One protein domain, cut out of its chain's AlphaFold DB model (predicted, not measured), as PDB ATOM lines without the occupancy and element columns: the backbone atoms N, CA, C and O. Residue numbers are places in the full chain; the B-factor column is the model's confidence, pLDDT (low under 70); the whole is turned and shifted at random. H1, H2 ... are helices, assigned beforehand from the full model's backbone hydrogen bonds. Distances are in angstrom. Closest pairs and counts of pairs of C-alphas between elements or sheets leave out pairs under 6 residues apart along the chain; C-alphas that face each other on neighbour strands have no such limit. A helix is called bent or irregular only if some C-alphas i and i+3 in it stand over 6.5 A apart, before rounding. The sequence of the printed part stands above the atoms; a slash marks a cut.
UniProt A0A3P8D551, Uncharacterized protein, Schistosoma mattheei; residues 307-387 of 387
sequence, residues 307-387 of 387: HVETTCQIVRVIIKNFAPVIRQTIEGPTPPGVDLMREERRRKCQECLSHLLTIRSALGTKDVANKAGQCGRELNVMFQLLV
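AT A GLANCE: This is residues 307 to 387 of the 387 residues of an uncharacterized protein of Schistosoma mattheei (UniProt A0A3P8D551). The domain is a slender rod of three helices: long H2 runs along one side, while the first arm of the bent helix H1 and the kinked helix H3 lie side by side, and the second arm of H1 crosses H2. The loop residues 335 to 339 and the first two residues of H2 stick out at one end. H1a, H2 and H3 make an up-and-down bundle, each running against the one before it in the chain. The 81 printed residues, with three named helices in the order H1, H2, H3 and no named strand, are all helix in class and loose, with a radius of gyration of the C-alphas of 14.7 A and spans of 48 by 17 by 15 A.

IN THESE COORDINATES: H1, residues 308 to 331, begins with C-alpha 308 at (2.088, -50.243, 63.275). By its hydrogen bonds it was assigned as one helix, but it is bent: C-alphas 321 and 324 are 7.2 A apart. Its arms are H1a, residues 308 to 321, 20.3 A long, and H1b, residues 324 to 331, 10.5 A. H2, residues 340 to 363, is 34.5 A long. H3, residues 366 to 384, 19.4 A, ends with C-alpha 384 at (4.928, -36.632, 49.007); it is irregular, with C-alphas 371 and 374 9.1 A apart and a kink of 109 degrees near residue 374.

HOW THE PARTS SIT: H1a and H3 touch at a shallow tilt of 9 degrees, the same way; their closest C-alphas, of Val 308 and Ala 372, are 5.6 A apart. H1a and H2 are near each other, with 11 pairs of C-alphas within 10 A. H1b touches H2 at residues 345 to 353 alone, about perpendicular at 71 degrees, only just; the closest C-alphas are those of Ile 326 and Cys 349, 5.2 A. H2 and H3 form a helical hairpin at a steep tilt of 40 degrees, opposite ways; H2 touches H3 with residues 360 to 363 alone, and the closest C-alphas, of Leu 363 and Ala 369, are 5.5 A apart. H1b and H3 are apart. Every O i to N i+4 pair is within hydrogen-bond range in H1a, H1b and H2; in H3 13 of 15 are.

THE WHOLE: The two C-alphas farthest apart, of Gly 337 and Asn 370, are 48.2 A apart. The printed part has no cut; the link from H1 to H2 is short, and that from H2 to H3 is tight. The mean pLDDT of the printed part is 81.6, with residues 307, 334 to 336 and 387 under 70.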
ATOM      1  N   HIS A 307      -0.458 -53.777  64.797       68.75
ATOM      2  CA  HIS A 307       0.945 -53.716  64.439       68.75
ATOM      3  C   HIS A 307       1.182 -52.536  63.494       68.75
ATOM      4  O   HIS A 307       0.795 -52.553  62.326       68.75
ATOM      5  N   VAL A 308       1.821 -51.486  64.014       73.56
ATOM      6  CA  VAL A 308       2.088 -50.243  63.275       73.56
ATOM      7  C   VAL A 308       2.827 -50.519  61.963       73.56
ATOM      8  O   VAL A 308       2.500 -49.922  60.938       73.56
ATOM      9  N   GLU A 309       3.763 -51.469  61.957       72.94
ATOM     10  CA  GLU A 309       4.498 -51.860  60.751       72.94
ATOM     11  C   GLU A 309       3.579 -52.454  59.677       72.94
ATOM     12  O   GLU A 309       3.669 -52.088  58.508       72.94
ATOM     13  N   THR A 310       2.633 -53.305  60.076       73.50
ATOM     14  CA  THR A 310       1.661 -53.925  59.171       73.50
ATOM     15  C   THR A 310       0.782 -52.873  58.508       73.50
ATOM     16  O   THR A 310       0.634 -52.861  57.284       73.50
ATOM     17  N   THR A 311       0.247 -51.943  59.301       76.38
ATOM     18  CA  THR A 311      -0.526 -50.809  58.785       76.38
ATOM     19  C   THR A 311       0.315 -49.973  57.827       76.38
ATOM     20  O   THR A 311      -0.157 -49.612  56.752       76.38
ATOM     21  N   CYS A 312       1.587 -49.725  58.146       79.25
ATOM     22  CA  CYS A 312       2.467 -48.984  57.250       79.25
ATOM     23  C   CYS A 312       2.701 -49.716  55.912       79.25
ATOM     24  O   CYS A 312       2.711 -49.068  54.864       79.25
ATOM     25  N   GLN A 313       2.828 -51.049  55.911       79.25
ATOM     26  CA  GLN A 313       2.952 -51.828  54.671       79.25
ATOM     27  C   GLN A 313       1.672 -51.785  53.827       79.25
ATOM     28  O   GLN A 313       1.746 -51.630  52.608       79.25
ATOM     29  N   ILE A 314       0.499 -51.850  54.460       82.00
ATOM     30  CA  ILE A 314      -0.789 -51.708  53.768       82.00
ATOM     31  C   ILE A 314      -0.896 -50.336  53.108       82.00
ATOM     32  O   ILE A 314      -1.184 -50.237  51.916       82.00
ATOM     33  N   VAL A 315      -0.635 -49.269  53.864       85.81
ATOM     34  CA  VAL A 315      -0.744 -47.898  53.352       85.81
ATOM     35  C   VAL A 315       0.257 -47.676  52.217       85.81
ATOM     36  O   VAL A 315      -0.092 -47.074  51.204       85.81
ATOM     37  N   ARG A 316       1.463 -48.246  52.312       84.69
ATOM     38  CA  ARG A 316       2.436 -48.249  51.213       84.69
ATOM     39  C   ARG A 316       1.869 -48.877  49.940       84.69
ATOM     40  O   ARG A 316       2.032 -48.303  48.866       84.69
ATOM     41  N   VAL A 317       1.238 -50.048  50.035       82.25
ATOM     42  CA  VAL A 317       0.614 -50.716  48.880       82.25
ATOM     43  C   VAL A 317      -0.482 -49.837  48.286       82.25
ATOM     44  O   VAL A 317      -0.525 -49.662  47.067       82.25
ATOM     45  N   ILE A 318      -1.337 -49.255  49.131       86.69
ATOM     46  CA  ILE A 318      -2.430 -48.384  48.689       86.69
ATOM     47  C   ILE A 318      -1.871 -47.183  47.921       86.69
ATOM     48  O   ILE A 318      -2.283 -46.939  46.789       86.69
ATOM     49  N   ILE A 319      -0.893 -46.472  48.486       88.69
ATOM     50  CA  ILE A 319      -0.294 -45.303  47.834       88.69
ATOM     51  C   ILE A 319       0.363 -45.706  46.510       88.69
ATOM     52  O   ILE A 319       0.094 -45.080  45.492       88.69
ATOM     53  N   LYS A 320       1.162 -46.779  46.470       84.88
ATOM     54  CA  LYS A 320       1.840 -47.205  45.233       84.88
ATOM     55  C   LYS A 320       0.881 -47.502  44.080       84.88
ATOM     56  O   LYS A 320       1.178 -47.143  42.945       84.88
ATOM     57  N   ASN A 321      -0.237 -48.165  44.364       84.00
ATOM     58  CA  ASN A 321      -1.169 -48.605  43.326       84.00
ATOM     59  C   ASN A 321      -2.172 -47.514  42.945       84.00
ATOM     60  O   ASN A 321      -2.488 -47.345  41.770       84.00
ATOM     61  N   PHE A 322      -2.672 -46.762  43.927       88.00
ATOM     62  CA  PHE A 322      -3.787 -45.844  43.710       88.00
ATOM     63  C   PHE A 322      -3.367 -44.378  43.587       88.00
ATOM     64  O   PHE A 322      -4.149 -43.602  43.044       88.00
ATOM     65  N   ALA A 323      -2.154 -43.976  43.993       87.69
ATOM     66  CA  ALA A 323      -1.719 -42.580  43.867       87.69
ATOM     67  C   ALA A 323      -1.821 -42.029  42.432       87.69
ATOM     68  O   ALA A 323      -2.369 -40.938  42.281       87.69
ATOM     69  N   PRO A 324      -1.396 -42.745  41.367       87.25
ATOM     70  CA  PRO A 324      -1.535 -42.234  40.002       87.25
ATOM     71  C   PRO A 324      -2.997 -41.982  39.614       87.25
ATOM     72  O   PRO A 324      -3.311 -40.944  39.038       87.25
ATOM     73  N   VAL A 325      -3.896 -42.904  39.982       87.31
ATOM     74  CA  VAL A 325      -5.335 -42.809  39.691       87.31
ATOM     75  C   VAL A 325      -5.980 -41.666  40.475       87.31
ATOM     76  O   VAL A 325      -6.799 -40.932  39.924       87.31
ATOM     77  N   ILE A 326      -5.605 -41.501  41.746       87.62
ATOM     78  CA  ILE A 326      -6.089 -40.421  42.610       87.62
ATOM     79  C   ILE A 326      -5.679 -39.067  42.022       87.62
ATOM     80  O   ILE A 326      -6.560 -38.244  41.777       87.62
ATOM     81  N   ARG A 327      -4.392 -38.871  41.701       87.31
ATOM     82  CA  ARG A 327      -3.898 -37.620  41.102       87.31
ATOM     83  C   ARG A 327      -4.578 -37.321  39.773       87.31
ATOM     84  O   ARG A 327      -5.189 -36.273  39.621       87.31
ATOM     85  N   GLN A 328      -4.589 -38.280  38.846       85.50
ATOM     86  CA  GLN A 328      -5.199 -38.095  37.526       85.50
ATOM     87  C   GLN A 328      -6.691 -37.736  37.605       85.50
ATOM     88  O   GLN A 328      -7.194 -36.967  36.788       85.50
ATOM     89  N   THR A 329      -7.414 -38.297  38.575       86.56
ATOM     90  CA  THR A 329      -8.852 -38.045  38.730       86.56
ATOM     91  C   THR A 329      -9.132 -36.683  39.374       86.56
ATOM     92  O   THR A 329     -10.131 -36.049  39.028       86.56
ATOM     93  N   ILE A 330      -8.278 -36.237  40.302       86.31
ATOM     94  CA  ILE A 330      -8.445 -34.975  41.038       86.31
ATOM     95  C   ILE A 330      -7.913 -33.778  40.235       86.31
ATOM     96  O   ILE A 330      -8.581 -32.752  40.178       86.31
ATOM     97  N   GLU A 331      -6.754 -33.917  39.591       83.06
ATOM     98  CA  GLU A 331      -6.090 -32.861  38.807       83.06
ATOM     99  C   GLU A 331      -6.571 -32.802  37.349       83.06
ATOM    100  O   GLU A 331      -6.313 -31.833  36.635       83.06
ATOM    101  N   GLY A 332      -7.254 -33.847  36.874       78.56
ATOM    102  CA  GLY A 332      -7.686 -33.951  35.484       78.56
ATOM    103  C   GLY A 332      -8.689 -32.852  35.089       78.56
ATOM    104  O   GLY A 332      -9.633 -32.604  35.846       78.56
ATOM    105  N   PRO A 333      -8.581 -32.255  33.880       71.81
ATOM    106  CA  PRO A 333      -9.472 -31.186  33.427       71.81
ATOM    107  C   PRO A 333     -10.930 -31.625  33.495       71.81
ATOM    108  O   PRO A 333     -11.268 -32.678  32.945       71.81
ATOM    109  N   THR A 334     -11.787 -30.847  34.152       68.75
ATOM    110  CA  THR A 334     -13.234 -31.093  34.174       68.75
ATOM    111  C   THR A 334     -13.805 -30.739  32.798       68.75
ATOM    112  O   THR A 334     -13.844 -29.557  32.456       68.75
ATOM    113  N   PRO A 335     -14.211 -31.718  31.973       66.69
ATOM    114  CA  PRO A 335     -14.846 -31.453  30.700       66.69
ATOM    115  C   PRO A 335     -16.253 -30.924  30.978       66.69
ATOM    116  O   PRO A 335     -16.857 -31.292  31.989       66.69
ATOM    117  N   PRO A 336     -16.797 -30.095  30.083       69.44
ATOM    118  CA  PRO A 336     -18.193 -29.706  30.169       69.44
ATOM    119  C   PRO A 336     -19.084 -30.948  29.997       69.44
ATOM    120  O   PRO A 336     -18.983 -31.653  28.994       69.44
ATOM    121  N   GLY A 337     -19.932 -31.226  30.989       73.62
ATOM    122  CA  GLY A 337     -20.889 -32.336  30.972       73.62
ATOM    123  C   GLY A 337     -21.125 -32.954  32.351       73.62
ATOM    124  O   GLY A 337     -20.289 -32.847  33.249       73.62
ATOM    125  N   VAL A 338     -22.271 -33.616  32.517       72.25
ATOM    126  CA  VAL A 338     -22.611 -34.383  33.723       72.25
ATOM    127  C   VAL A 338     -22.292 -35.854  33.457       72.25
ATOM    128  O   VAL A 338     -23.124 -36.601  32.957       72.25
ATOM    129  N   ASP A 339     -21.063 -36.272  33.762       76.56
ATOM    130  CA  ASP A 339     -20.689 -37.690  33.796       76.56
ATOM    131  C   ASP A 339     -20.771 -38.177  35.248       76.56
ATOM    132  O   ASP A 339     -19.840 -38.001  36.039       76.56
ATOM    133  N   LEU A 340     -21.911 -38.779  35.604       72.50
ATOM    134  CA  LEU A 340     -22.182 -39.282  36.954       72.50
ATOM    135  C   LEU A 340     -21.135 -40.315  37.404       72.50
ATOM    136  O   LEU A 340     -20.776 -40.360  38.580       72.50
ATOM    137  N   MET A 341     -20.595 -41.115  36.480       77.19
ATOM    138  CA  MET A 341     -19.583 -42.130  36.783       77.19
ATOM    139  C   MET A 341     -18.222 -41.496  37.065       77.19
ATOM    140  O   MET A 341     -17.498 -41.948  37.959       77.19
ATOM    141  N   ARG A 342     -17.876 -40.430  36.339       80.81
ATOM    142  CA  ARG A 342     -16.676 -39.637  36.614       80.81
ATOM    143  C   ARG A 342     -16.799 -38.852  37.911       80.81
ATOM    144  O   ARG A 342     -15.835 -38.839  38.675       80.81
ATOM    145  N   GLU A 343     -17.946 -38.240  38.181       84.25
ATOM    146  CA  GLU A 343     -18.165 -37.503  39.427       84.25
ATOM    147  C   GLU A 343     -18.086 -38.446  40.631       84.25
ATOM    148  O   GLU A 343     -17.356 -38.199  41.588       84.25
ATOM    149  N   GLU A 344     -18.718 -39.614  40.536       86.31
ATOM    150  CA  GLU A 344     -18.667 -40.647  41.568       86.31
ATOM    151  C   GLU A 344     -17.265 -41.271  41.718       86.31
ATOM    152  O   GLU A 344     -16.914 -41.770  42.793       86.31
ATOM    153  N   ARG A 345     -16.428 -41.254  40.670       87.69
ATOM    154  CA  ARG A 345     -14.998 -41.598  40.775       87.69
ATOM    155  C   ARG A 345     -14.226 -40.493  41.492       87.69
ATOM    156  O   ARG A 345     -13.468 -40.799  42.409       87.69
ATOM    157  N   ARG A 346     -14.437 -39.230  41.117       88.38
ATOM    158  CA  ARG A 346     -13.775 -38.072  41.733       88.38
ATOM    159  C   ARG A 346     -14.102 -37.979  43.218       88.38
ATOM    160  O   ARG A 346     -13.176 -37.907  44.021       88.38
ATOM    161  N   ARG A 347     -15.378 -38.109  43.583       89.62
ATOM    162  CA  ARG A 347     -15.849 -38.142  44.974       89.62
ATOM    163  C   ARG A 347     -15.125 -39.216  45.788       89.62
ATOM    164  O   ARG A 347     -14.629 -38.940  46.875       89.62
ATOM    165  N   LYS A 348     -14.982 -40.433  45.247       86.94
ATOM    166  CA  LYS A 348     -14.219 -41.506  45.911       86.94
ATOM    167  C   LYS A 348     -12.731 -41.206  46.029       86.94
ATOM    168  O   LYS A 348     -12.139 -41.524  47.055       86.94
ATOM    169  N   CYS A 349     -12.111 -40.647  44.992       90.06
ATOM    170  CA  CYS A 349     -10.700 -40.269  45.040       90.06
ATOM    171  C   CYS A 349     -10.457 -39.173  46.085       90.06
ATOM    172  O   CYS A 349      -9.476 -39.265  46.816       90.06
ATOM    173  N   GLN A 350     -11.362 -38.200  46.217       90.50
ATOM    174  CA  GLN A 350     -11.313 -37.171  47.262       90.50
ATOM    175  C   GLN A 350     -11.464 -37.769  48.663       90.50
ATOM    176  O   GLN A 350     -10.684 -37.451  49.558       90.50
ATOM    177  N   GLU A 351     -12.425 -38.672  48.851       89.50
ATOM    178  CA  GLU A 351     -12.635 -39.373  50.120       89.50
ATOM    179  C   GLU A 351     -11.404 -40.219  50.497       89.50
ATOM    180  O   GLU A 351     -10.900 -40.152  51.617       89.50
ATOM    181  N   CYS A 352     -10.847 -40.952  49.529       88.31
ATOM    182  CA  CYS A 352      -9.610 -41.709  49.701       88.31
ATOM    183  C   CYS A 352      -8.426 -40.799  50.059       88.31
ATOM    184  O   CYS A 352      -7.690 -41.107  50.995       88.31
ATOM    185  N   LEU A 353      -8.274 -39.661  49.372       89.50
ATOM    186  CA  LEU A 353      -7.234 -38.676  49.662       89.50
ATOM    187  C   LEU A 353      -7.382 -38.101  51.077       89.50
ATOM    188  O   LEU A 353      -6.394 -38.026  51.800       89.50
ATOM    189  N   SER A 354      -8.599 -37.761  51.508       89.56
ATOM    190  CA  SER A 354      -8.875 -37.284  52.870       89.56
ATOM    191  C   SER A 354      -8.426 -38.295  53.935       89.56
ATOM    192  O   SER A 354      -7.699 -37.951  54.875       89.56
ATOM    193  N   HIS A 355      -8.759 -39.575  53.748       86.94
ATOM    194  CA  HIS A 355      -8.315 -40.641  54.650       86.94
ATOM    195  C   HIS A 355      -6.794 -40.811  54.641       86.94
ATOM    196  O   HIS A 355      -6.175 -40.932  55.696       86.94
ATOM    197  N   LEU A 356      -6.172 -40.772  53.462       89.50
ATOM    198  CA  LEU A 356      -4.721 -40.857  53.310       89.50
ATOM    199  C   LEU A 356      -4.005 -39.694  54.015       89.50
ATOM    200  O   LEU A 356      -3.023 -39.916  54.720       89.50
ATOM    201  N   LEU A 357      -4.522 -38.470  53.913       88.75
ATOM    202  CA  LEU A 357      -3.977 -37.311  54.622       88.75
ATOM    203  C   LEU A 357      -4.159 -37.410  56.144       88.75
ATOM    204  O   LEU A 357      -3.263 -37.007  56.885       88.75
ATOM    205  N   THR A 358      -5.267 -37.993  56.608       88.25
ATOM    206  CA  THR A 358      -5.494 -38.290  58.036       88.25
ATOM    207  C   THR A 358      -4.491 -39.323  58.559       88.25
ATOM    208  O   THR A 358      -3.941 -39.180  59.647       88.25
ATOM    209  N   ILE A 359      -4.175 -40.347  57.763       86.25
ATOM    210  CA  ILE A 359      -3.130 -41.319  58.111       86.25
ATOM    211  C   ILE A 359      -1.763 -40.626  58.167       86.25
ATOM    212  O   ILE A 359      -0.999 -40.843  59.106       86.25
ATOM    213  N   ARG A 360      -1.461 -39.755  57.196       86.81
ATOM    214  CA  ARG A 360      -0.214 -38.978  57.169       86.81
ATOM    215  C   ARG A 360      -0.050 -38.115  58.420       86.81
ATOM    216  O   ARG A 360       1.037 -38.084  58.989       86.81
ATOM    217  N   SER A 361      -1.103 -37.424  58.862       86.06
ATOM    218  CA  SER A 361      -1.037 -36.612  60.084       86.06
ATOM    219  C   SER A 361      -0.823 -37.479  61.326       86.06
ATOM    220  O   SER A 361       0.011 -37.137  62.165       86.06
ATOM    221  N   ALA A 362      -1.478 -38.639  61.410       81.94
ATOM    222  CA  ALA A 362      -1.289 -39.577  62.511       81.94
ATOM    223  C   ALA A 362       0.143 -40.143  62.579       81.94
ATOM    224  O   ALA A 362       0.696 -40.266  63.671       81.94
ATOM    225  N   LEU A 363       0.788 -40.408  61.435       80.06
ATOM    226  CA  LEU A 363       2.203 -40.810  61.375       80.06
ATOM    227  C   LEU A 363       3.169 -39.715  61.848       80.06
ATOM    228  O   LEU A 363       4.299 -40.021  62.222       80.06
ATOM    229  N   GLY A 364       2.743 -38.450  61.828       73.69
ATOM    230  CA  GLY A 364       3.508 -37.317  62.353       73.69
ATOM    231  C   GLY A 364       3.482 -37.200  63.881       73.69
ATOM    232  O   GLY A 364       4.263 -36.435  64.447       73.69
ATOM    233  N   THR A 365       2.613 -37.947  64.570       81.81
ATOM    234  CA  THR A 365       2.577 -37.967  66.038       81.81
ATOM    235  C   THR A 365       3.790 -38.717  66.596       81.81
ATOM    236  O   THR A 365       4.210 -39.735  66.046       81.81
ATOM    237  N   LYS A 366       4.373 -38.224  67.699       73.81
ATOM    238  CA  LYS A 366       5.619 -38.778  68.266       73.81
ATOM    239  C   LYS A 366       5.494 -40.265  68.618       73.81
ATOM    240  O   LYS A 366       6.400 -41.038  68.318       73.81
ATOM    241  N   ASP A 367       4.363 -40.674  69.185       73.88
ATOM    242  CA  ASP A 367       4.142 -42.057  69.622       73.88
ATOM    243  C   ASP A 367       4.060 -43.038  68.448       73.88
ATOM    244  O   ASP A 367       4.642 -44.124  68.493       73.88
ATOM    245  N   VAL A 368       3.375 -42.648  67.370       73.06
ATOM    246  CA  VAL A 368       3.252 -43.473  66.163       73.06
ATOM    247  C   VAL A 368       4.554 -43.459  65.372       73.06
ATOM    248  O   VAL A 368       4.978 -44.513  64.910       73.06
ATOM    249  N   ALA A 369       5.233 -42.315  65.259       74.31
ATOM    250  CA  ALA A 369       6.519 -42.205  64.573       74.31
ATOM    251  C   ALA A 369       7.595 -43.095  65.218       74.31
ATOM    252  O   ALA A 369       8.329 -43.789  64.510       74.31
ATOM    253  N   ASN A 370       7.643 -43.135  66.554       76.62
ATOM    254  CA  ASN A 370       8.569 -43.989  67.298       76.62
ATOM    255  C   ASN A 370       8.285 -45.481  67.068       76.62
ATOM    256  O   ASN A 370       9.216 -46.257  66.876       76.62
ATOM    257  N   LYS A 371       7.007 -45.879  67.024       73.94
ATOM    258  CA  LYS A 371       6.596 -47.270  66.761       73.94
ATOM    259  C   LYS A 371       6.729 -47.676  65.289       73.94
ATOM    260  O   LYS A 371       7.019 -48.829  64.998       73.94
ATOM    261  N   ALA A 372       6.511 -46.750  64.357       75.06
ATOM    262  CA  ALA A 372       6.594 -46.994  62.917       75.06
ATOM    263  C   ALA A 372       8.041 -47.048  62.407       75.06
ATOM    264  O   ALA A 372       8.303 -47.626  61.348       75.06
ATOM    265  N   GLY A 373       8.976 -46.422  63.130       82.56
ATOM    266  CA  GLY A 373      10.407 -46.481  62.862       82.56
ATOM    267  C   GLY A 373      10.764 -46.125  61.415       82.56
ATOM    268  O   GLY A 373      10.372 -45.083  60.884       82.56
ATOM    269  N   GLN A 374      11.531 -46.998  60.760       81.88
ATOM    270  CA  GLN A 374      11.928 -46.821  59.362       81.88
ATOM    271  C   GLN A 374      10.735 -46.865  58.399       81.88
ATOM    272  O   GLN A 374      10.679 -46.066  57.463       81.88
ATOM    273  N   CYS A 375       9.755 -47.736  58.654       79.19
ATOM    274  CA  CYS A 375       8.599 -47.881  57.778       79.19
ATOM    275  C   CYS A 375       7.760 -46.594  57.730       79.19
ATOM    276  O   CYS A 375       7.298 -46.206  56.656       79.19
ATOM    277  N   GLY A 376       7.622 -45.891  58.859       83.25
ATOM    278  CA  GLY A 376       6.941 -44.594  58.926       83.25
ATOM    279  C   GLY A 376       7.656 -43.496  58.130       83.25
ATOM    280  O   GLY A 376       7.008 -42.727  57.419       83.25
ATOM    281  N   ARG A 377       8.997 -43.452  58.176       84.62
ATOM    282  CA  ARG A 377       9.794 -42.484  57.397       84.62
ATOM    283  C   ARG A 377       9.645 -42.699  55.895       84.62
ATOM    284  O   ARG A 377       9.374 -41.752  55.163       84.62
ATOM    285  N   GLU A 378       9.773 -43.942  55.443       85.69
ATOM    286  CA  GLU A 378       9.608 -44.288  54.028       85.69
ATOM    287  C   GLU A 378       8.178 -44.008  53.540       85.69
ATOM    288  O   GLU A 378       7.975 -43.578  52.404       85.69
ATOM    289  N   LEU A 379       7.177 -44.218  54.398       86.88
ATOM    290  CA  LEU A 379       5.785 -43.928  54.080       86.88
ATOM    291  C   LEU A 379       5.522 -42.419  53.962       86.88
ATOM    292  O   LEU A 379       4.850 -41.998  53.024       86.88
ATOM    293  N   ASN A 380       6.116 -41.601  54.836       86.81
ATOM    294  CA  ASN A 380       6.060 -40.139  54.732       86.81
ATOM    295  C   ASN A 380       6.648 -39.615  53.413       86.81
ATOM    296  O   ASN A 380       6.105 -38.670  52.848       86.81
ATOM    297  N   VAL A 381       7.703 -40.246  52.887       88.62
ATOM    298  CA  VAL A 381       8.228 -39.920  51.549       88.62
ATOM    299  C   VAL A 381       7.222 -40.304  50.461       88.62
ATOM    300  O   VAL A 381       6.970 -39.516  49.557       88.62
ATOM    301  N   MET A 382       6.577 -41.474  50.553       85.44
ATOM    302  CA  MET A 382       5.554 -41.861  49.568       85.44
ATOM    303  C   MET A 382       4.319 -40.958  49.594       85.44
ATOM    304  O   MET A 382       3.722 -40.726  48.549       85.44
ATOM    305  N   PHE A 383       3.966 -40.391  50.747       88.31
ATOM    306  CA  PHE A 383       2.914 -39.379  50.827       88.31
ATOM    307  C   PHE A 383       3.254 -38.083  50.079       88.31
ATOM    308  O   PHE A 383       2.331 -37.390  49.664       88.31
ATOM    309  N   GLN A 384       4.535 -37.762  49.861       82.56
ATOM    310  CA  GLN A 384       4.928 -36.632  49.007       82.56
ATOM    311  C   GLN A 384       4.656 -36.907  47.524       82.56
ATOM    312  O   GLN A 384       4.521 -35.970  46.761       82.56
ATOM    313  N   LEU A 385       4.541 -38.176  47.113       72.19
ATOM    314  CA  LEU A 385       4.163 -38.548  45.742       72.19
ATOM    315  C   LEU A 385       2.641 -38.524  45.519       72.19
ATOM    316  O   LEU A 385       2.178 -38.724  44.393       72.19
ATOM    317  N   LEU A 386       1.862 -38.381  46.593       75.00
ATOM    318  CA  LEU A 386       0.401 -38.315  46.548       75.00
ATOM    319  C   LEU A 386      -0.104 -36.874  46.347       75.00
ATOM    320  O   LEU A 386      -1.216 -36.715  45.851       75.00
ATOM    321  N   VAL A 387       0.689 -35.876  46.762       61.38
ATOM    322  CA  VAL A 387       0.377 -34.436  46.723       61.38
ATOM    323  C   VAL A 387       1.094 -33.763  45.566       61.38
ATOM    324  O   VAL A 387       2.256 -34.150  45.311       61.38
TER     325      VAL A 387